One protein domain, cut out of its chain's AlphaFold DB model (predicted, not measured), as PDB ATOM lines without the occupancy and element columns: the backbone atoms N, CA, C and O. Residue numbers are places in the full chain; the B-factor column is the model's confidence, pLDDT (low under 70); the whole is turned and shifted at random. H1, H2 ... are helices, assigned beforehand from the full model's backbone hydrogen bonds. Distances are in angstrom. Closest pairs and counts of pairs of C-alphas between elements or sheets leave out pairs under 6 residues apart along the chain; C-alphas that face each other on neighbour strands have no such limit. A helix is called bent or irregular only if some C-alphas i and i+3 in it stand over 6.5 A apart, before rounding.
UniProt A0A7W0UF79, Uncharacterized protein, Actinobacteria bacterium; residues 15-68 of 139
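What this domain is: This is residues 15 to 68 of the 139 residues of an uncharacterized protein of Actinobacteria bacterium (UniProt A0A7W0UF79). A long helix with a kink, H3, has the first helix, H1, packed on it at a steep angle, while H2 is set off beyond the end where H3 begins. A long link with no named element, residues 25 to 36, leads from H1 to H2, and a tight one leads back to H3. The printed part has 54 residues, with three named helices in the order H1, H2, H3 and no named strand, and its class is all helix. It is compact, with a radius of gyration of the C-alphas of 10.7 A and spans of 30 by 20 by 17 A.

How they stand to each other: H1, residues 15 to 24, touches H3, residues 52 to 67; the closest C-alphas are those of Leu 16 and Tyr 67, 6.3 A apart. They run opposite ways at a steep tilt of 46 degrees. H2, residues 37 to 46, is only just apart from H1, with the closest C-alphas 8.4 A apart. H2 and H3 are close but not clearly touching; the closest C-alphas are those of Leu 44 and Trp 52, 7.6 A apart. They run opposite ways at a shallow tilt of 29 degrees. Each O i to N i+4 pair is within hydrogen-bond range in H1 and H2, against 9 of 12 in H3.

Where its parts are: H1 begins at C-alpha 15 (152.680, 179.271, 186.481) and is 14.2 A long. H2 begins at C-alpha 37 (154.364, 179.410, 198.254) and is 14.1 A long. H3, 20.1 A long, ends at C-alpha 67 (153.988, 174.211, 181.787). It has a kink of 48 degrees near residue 61 and is irregular, with C-alphas 62 and 65 7.5 A apart.

The domain as a whole: The two C-alphas farthest apart are those of Ala 46 and Pro 65, at 30.4 A. The printed part has no cut, and its mean pLDDT is 94.2, with no printed residue under 70.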
ATOM      1  N   PRO A  15     153.894 179.207 187.293       98.00
ATOM      2  CA  PRO A  15     152.680 179.271 186.481       98.00
ATOM      3  C   PRO A  15     151.705 178.131 186.790       98.00
ATOM      4  O   PRO A  15     150.509 178.383 186.890       98.00
ATOM      5  N   LEU A  16     152.215 176.913 187.004       98.25
ATOM      6  CA  LEU A  16     151.395 175.748 187.342       98.25
ATOM      7  C   LEU A  16     150.744 175.900 188.726       98.25
ATOM      8  O   LEU A  16     149.552 175.646 188.870       98.25
ATOM      9  N   TRP A  17     151.493 176.386 189.720       97.88
ATOM     10  CA  TRP A  17     150.951 176.715 191.044       97.88
ATOM     11  C   TRP A  17     149.815 177.747 190.976       97.88
ATOM     12  O   TRP A  17     148.761 177.557 191.579       97.88
ATOM     13  N   ARG A  18     150.005 178.830 190.211       97.44
ATOM     14  CA  ARG A  18     148.980 179.871 190.046       97.44
ATOM     15  C   ARG A  18     147.734 179.356 189.328       97.44
ATOM     16  O   ARG A  18     146.634 179.715 189.733       97.44
ATOM     17  N   ASP A  19     147.895 178.526 188.296       98.19
ATOM     18  CA  ASP A  19     146.758 177.910 187.594       98.19
ATOM     19  C   ASP A  19     145.951 177.013 188.533       98.19
ATOM     20  O   ASP A  19     144.726 177.106 188.584       98.19
ATOM     21  N   TRP A  20     146.644 176.223 189.357       97.94
ATOM     22  CA  TRP A  20     145.991 175.414 190.377       97.94
ATOM     23  C   TRP A  20     145.211 176.265 191.383       97.94
ATOM     24  O   TRP A  20     144.056 175.955 191.645       97.94
ATOM     25  N   LEU A  21     145.783 177.356 191.910       97.00
ATOM     26  CA  LEU A  21     145.068 178.239 192.844       97.00
ATOM     27  C   LEU A  21     143.778 178.808 192.233       97.00
ATOM     28  O   LEU A  21     142.755 178.874 192.913       97.00
ATOM     29  N   MET A  22     143.799 179.182 190.949       96.38
ATOM     30  CA  MET A  22     142.605 179.669 190.250       96.38
ATOM     31  C   MET A  22     141.526 178.587 190.103       96.38
ATOM     32  O   MET A  22     140.340 178.890 190.237       96.38
ATOM     33  N   ASP A  23     141.911 177.338 189.830       96.12
ATOM     34  CA  ASP A  23     140.969 176.216 189.743       96.12
ATOM     35  C   ASP A  23     140.430 175.812 191.124       96.12
ATOM     36  O   ASP A  23     139.220 175.666 191.316       96.12
ATOM     37  N   ALA A  24     141.322 175.730 192.112       95.00
ATOM     38  CA  ALA A  24     141.024 175.361 193.489       95.00
ATOM     39  C   ALA A  24     140.063 176.340 194.171       95.00
ATOM     40  O   ALA A  24     139.241 175.902 194.971       95.00
ATOM     41  N   ALA A  25     140.085 177.629 193.810       93.88
ATOM     42  CA  ALA A  25     139.165 178.648 194.329       93.88
ATOM     43  C   ALA A  25     137.673 178.305 194.151       93.88
ATOM     44  O   ALA A  25     136.814 178.880 194.815       93.88
ATOM     45  N   ARG A  26     137.345 177.369 193.252       92.31
ATOM     46  CA  ARG A  26     135.973 176.884 193.039       92.31
ATOM     47  C   ARG A  26     135.469 175.996 194.175       92.31
ATOM     48  O   ARG A  26     134.261 175.841 194.322       92.31
ATOM     49  N   VAL A  27     136.378 175.369 194.921       91.81
ATOM     50  CA  VAL A  27     136.068 174.313 195.902       91.81
ATOM     51  C   VAL A  27     136.819 174.459 197.230       91.81
ATOM     52  O   VAL A  27     136.453 173.800 198.199       91.81
ATOM     53  N   LEU A  28     137.837 175.320 197.298       91.31
ATOM     54  CA  LEU A  28     138.637 175.627 198.483       91.31
ATOM     55  C   LEU A  28     138.663 177.138 198.732       91.31
ATOM     56  O   LEU A  28     138.672 177.935 197.791       91.31
ATOM     57  N   ASP A  29     138.756 177.530 200.003       90.31
ATOM     58  CA  ASP A  29     139.056 178.914 200.366       90.31
ATOM     59  C   ASP A  29     140.553 179.204 200.183       90.31
ATOM     60  O   ASP A  29     141.382 178.890 201.036       90.31
ATOM     61  N   VAL A  30     140.886 179.800 199.038       92.81
ATOM     62  CA  VAL A  30     142.249 180.227 198.674       92.81
ATOM     63  C   VAL A  30     142.404 181.752 198.684       92.81
ATOM     64  O   VAL A  30     143.421 182.288 198.236       92.81
ATOM     65  N   ALA A  31     141.388 182.482 199.152       91.31
ATOM     66  CA  ALA A  31     141.417 183.935 199.158       91.31
ATOM     67  C   ALA A  31     142.401 184.456 200.215       91.31
ATOM     68  O   ALA A  31     142.449 183.974 201.351       91.31
ATOM     69  N   GLY A  32     143.192 185.464 199.842       92.75
ATOM     70  CA  GLY A  32     144.143 186.107 200.752       92.75
ATOM     71  C   GLY A  32     145.333 185.232 201.156       92.75
ATOM     72  O   GLY A  32     145.969 185.530 202.164       92.75
ATOM     73  N   LEU A  33     145.632 184.160 200.411       95.31
ATOM     74  CA  LEU A  33     146.866 183.409 200.627       95.31
ATOM     75  C   LEU A  33     148.096 184.299 200.357       95.31
ATOM     76  O   LEU A  33     148.068 185.108 199.424       95.31
ATOM     77  N   PRO A  34     149.180 184.141 201.138       95.50
ATOM     78  CA  PRO A  34     150.461 184.785 200.863       95.50
ATOM     79  C   PRO A  34     150.989 184.503 199.448       95.50
ATOM     80  O   PRO A  34     150.737 183.445 198.877       95.50
ATOM     81  N   GLU A  35     151.786 185.426 198.901       91.06
ATOM     82  CA  GLU A  35     152.484 185.197 197.625       91.06
ATOM     83  C   GLU A  35     153.585 184.134 197.746       91.06
ATOM     84  O   GLU A  35     153.847 183.391 196.796       91.06
ATOM     85  N   ASP A  36     154.227 184.059 198.916       93.06
ATOM     86  CA  ASP A  36     155.205 183.021 199.220       93.06
ATOM     87  C   ASP A  36     154.518 181.652 199.264       93.06
ATOM     88  O   ASP A  36     153.571 181.432 200.023       93.06
ATOM     89  N   ARG A  37     155.001 180.719 198.440       95.00
ATOM     90  CA  ARG A  37     154.364 179.410 198.254       95.00
ATOM     91  C   ARG A  37     154.436 178.532 199.500       95.00
ATOM     92  O   ARG A  37     153.512 177.755 199.742       95.00
ATOM     93  N   THR A  38     155.480 178.681 200.314       93.88
ATOM     94  CA  THR A  38     155.623 177.932 201.569       93.88
ATOM     95  C   THR A  38     154.636 178.444 202.617       93.88
ATOM     96  O   THR A  38     153.951 177.653 203.275       93.88
ATOM     97  N   ALA A  39     154.503 179.765 202.736       94.44
ATOM     98  CA  ALA A  39     153.524 180.402 203.607       94.44
ATOM     99  C   ALA A  39     152.087 180.107 203.151       94.44
ATOM    100  O   ALA A  39     151.247 179.773 203.981       94.44
ATOM    101  N   ALA A  40     151.810 180.136 201.844       95.62
ATOM    102  CA  ALA A  40     150.510 179.764 201.289       95.62
ATOM    103  C   ALA A  40     150.132 178.308 201.590       95.62
ATOM    104  O   ALA A  40     149.003 178.040 201.994       95.62
ATOM    105  N   ALA A  41     151.070 177.369 201.445       94.81
ATOM    106  CA  ALA A  41     150.847 175.968 201.799       94.81
ATOM    107  C   ALA A  41     150.544 175.791 203.294       94.81
ATOM    108  O   ALA A  41     149.621 175.065 203.658       94.81
ATOM    109  N   SER A  42     151.286 176.493 204.154       94.06
ATOM    110  CA  SER A  42     151.082 176.458 205.607       94.06
ATOM    111  C   SER A  42     149.733 177.060 206.012       94.06
ATOM    112  O   SER A  42     149.070 176.552 206.911       94.06
ATOM    113  N   GLU A  43     149.292 178.110 205.324       95.56
ATOM    114  CA  GLU A  43     147.980 178.720 205.536       95.56
ATOM    115  C   GLU A  43     146.840 177.796 205.071       95.56
ATOM    116  O   GLU A  43     145.851 177.631 205.782       95.56
ATOM    117  N   LEU A  44     146.990 177.121 203.926       95.06
ATOM    118  CA  LEU A  44     146.041 176.096 203.466       95.06
ATOM    119  C   LEU A  44     145.904 174.944 204.474       95.06
ATOM    120  O   LEU A  44     144.797 174.451 204.710       95.06
ATOM    121  N   ASP A  45     147.010 174.546 205.102       93.00
ATOM    122  CA  ASP A  45     147.003 173.563 206.186       93.00
ATOM    123  C   ASP A  45     146.280 174.069 207.426       93.00
ATOM    124  O   ASP A  45     145.434 173.363 207.974       93.00
ATOM    125  N   ALA A  46     146.587 175.294 207.855       92.31
ATOM    126  CA  ALA A  46     146.006 175.904 209.045       92.31
ATOM    127  C   ALA A  46     144.490 176.098 208.913       92.31
ATOM    128  O   ALA A  46     143.751 175.878 209.873       92.31
ATOM    129  N   ARG A  47     144.010 176.437 207.711       90.56
ATOM    130  CA  ARG A  47     142.575 176.519 207.396       90.56
ATOM    131  C   ARG A  47     141.883 175.158 207.371       90.56
ATOM    132  O   ARG A  47     140.658 175.106 207.290       90.56
ATOM    133  N   GLY A  48     142.642 174.062 207.410       77.44
ATOM    134  CA  GLY A  48     142.110 172.716 207.242       77.44
ATOM    135  C   GLY A  48     141.434 172.555 205.885       77.44
ATOM    136  O   GLY A  48     140.361 171.955 205.822       77.44
ATOM    137  N   ALA A  49     142.021 173.126 204.823       70.81
ATOM    138  CA  ALA A  49     141.466 173.154 203.470       70.81
ATOM    139  C   ALA A  49     141.410 171.745 202.843       70.81
ATOM    140  O   ALA A  49     142.154 171.412 201.923       70.81
ATOM    141  N   GLY A  50     140.527 170.894 203.366       76.44
ATOM    142  CA  GLY A  50     140.240 169.545 202.893       76.44
ATOM    143  C   GLY A  50     141.479 168.745 202.486       76.44
ATOM    144  O   GLY A  50     142.482 168.675 203.191       76.44
ATOM    145  N   ASN A  51     141.393 168.129 201.311       89.44
ATOM    146  CA  ASN A  51     142.441 167.324 200.690       89.44
ATOM    147  C   ASN A  51     143.266 168.124 199.661       89.44
ATOM    148  O   ASN A  51     143.646 167.567 198.628       89.44
ATOM    149  N   TRP A  52     143.541 169.415 199.910       95.25
ATOM    150  CA  TRP A  52     144.167 170.312 198.925       95.25
ATOM    151  C   TRP A  52     145.462 169.759 198.317       95.25
ATOM    152  O   TRP A  52     145.682 169.923 197.122       95.25
ATOM    153  N   ARG A  53     146.279 169.037 199.096       95.50
ATOM    154  CA  ARG A  53     147.496 168.361 198.612       95.50
ATOM    155  C   ARG A  53     147.213 167.337 197.522       95.50
ATOM    156  O   ARG A  53     147.863 167.341 196.484       95.50
ATOM    157  N   THR A  54     146.216 166.484 197.739       95.25
ATOM    158  CA  THR A  54     145.788 165.482 196.755       95.25
ATOM    159  C   THR A  54     145.205 166.149 195.513       95.25
ATOM    160  O   THR A  54     145.445 165.690 194.400       95.25
ATOM    161  N   LEU A  55     144.456 167.244 195.687       96.19
ATOM    162  CA  LEU A  55     143.935 168.024 194.564       96.19
ATOM    163  C   LEU A  55     145.066 168.673 193.758       96.19
ATOM    164  O   LEU A  55     145.032 168.624 192.531       96.19
ATOM    165  N   LEU A  56     146.073 169.233 194.432       97.81
ATOM    166  CA  LEU A  56     147.263 169.800 193.802       97.81
ATOM    167  C   LEU A  56     148.047 168.746 193.029       97.81
ATOM    168  O   LEU A  56     148.379 168.986 191.874       97.81
ATOM    169  N   GLU A  57     148.341 167.600 193.646       97.69
ATOM    170  CA  GLU A  57     149.101 166.529 192.998       97.69
ATOM    171  C   GLU A  57     148.400 166.076 191.717       97.69
ATOM    172  O   GLU A  57     149.002 166.111 190.648       97.69
ATOM    173  N   ARG A  58     147.100 165.769 191.797       97.88
ATOM    174  CA  ARG A  58     146.313 165.319 190.644       97.88
ATOM    175  C   ARG A  58     146.226 166.378 189.544       97.88
ATOM    176  O   ARG A  58     146.438 166.072 188.375       97.88
ATOM    177  N   PHE A  59     145.952 167.630 189.911       98.25
ATOM    178  CA  PHE A  59     145.931 168.734 188.951       98.25
ATOM    179  C   PHE A  59     147.294 168.906 188.275       98.25
ATOM    180  O   PHE A  59     147.377 169.086 187.060       98.25
ATOM    181  N   ALA A  60     148.376 168.836 189.052       98.50
ATOM    182  CA  ALA A  60     149.726 168.941 188.532       98.50
ATOM    183  C   ALA A  60     150.049 167.777 187.591       98.50
ATOM    184  O   ALA A  60     150.629 168.025 186.541       98.50
ATOM    185  N   GLU A  61     149.671 166.537 187.907       98.31
ATOM    186  CA  GLU A  61     149.896 165.381 187.027       98.31
ATOM    187  C   GLU A  61     149.232 165.576 185.659       98.31
ATOM    188  O   GLU A  61     149.865 165.352 184.625       98.31
ATOM    189  N   ASP A  62     148.003 166.091 185.648       98.38
ATOM    190  CA  ASP A  62     147.253 166.345 184.418       98.38
ATOM    191  C   ASP A  62     147.821 167.531 183.614       98.38
ATOM    192  O   ASP A  62     147.799 167.540 182.377       98.38
ATOM    193  N   ARG A  63     148.325 168.566 184.296       98.25
ATOM    194  CA  ARG A  63     148.652 169.867 183.684       98.25
ATOM    195  C   ARG A  63     150.142 170.112 183.494       98.25
ATOM    196  O   ARG A  63     150.504 170.956 182.671       98.25
ATOM    197  N   ALA A  64     151.021 169.380 184.172       97.81
ATOM    198  CA  ALA A  64     152.467 169.583 184.106       97.81
ATOM    199  C   ALA A  64     153.031 169.600 182.674       97.81
ATOM    200  O   ALA A  64     153.847 170.482 182.404       97.81
ATOM    201  N   PRO A  65     152.585 168.765 181.712       97.50
ATOM    202  CA  PRO A  65     153.066 168.845 180.331       97.50
ATOM    203  C   PRO A  65     152.806 170.186 179.631       97.50
ATOM    204  O   PRO A  65     153.498 170.504 178.666       97.50
ATOM    205  N   VAL A  66     151.830 170.979 180.078       97.69
ATOM    206  CA  VAL A  66     151.541 172.311 179.518       97.69
ATOM    207  C   VAL A  66     152.601 173.328 179.940       97.69
ATOM    208  O   VAL A  66     152.989 174.171 179.135       97.69
ATOM    209  N   TYR A  67     153.098 173.221 181.172       97.50
ATOM    210  CA  TYR A  67     153.988 174.211 181.787       97.50
ATOM    211  C   TYR A  67     155.457 173.791 181.780       97.50
ATOM    212  O   TYR A  67     156.348 174.631 181.688       97.50
ATOM    213  N   LEU A  68     155.719 172.489 181.870       97.88
ATOM    214  CA  LEU A  68     157.039 171.932 182.117       97.88
ATOM    215  C   LEU A  68     157.462 171.050 180.946       97.88
ATOM    216  O   LEU A  68     156.892 169.986 180.673       97.88
TER     217      LEU A  68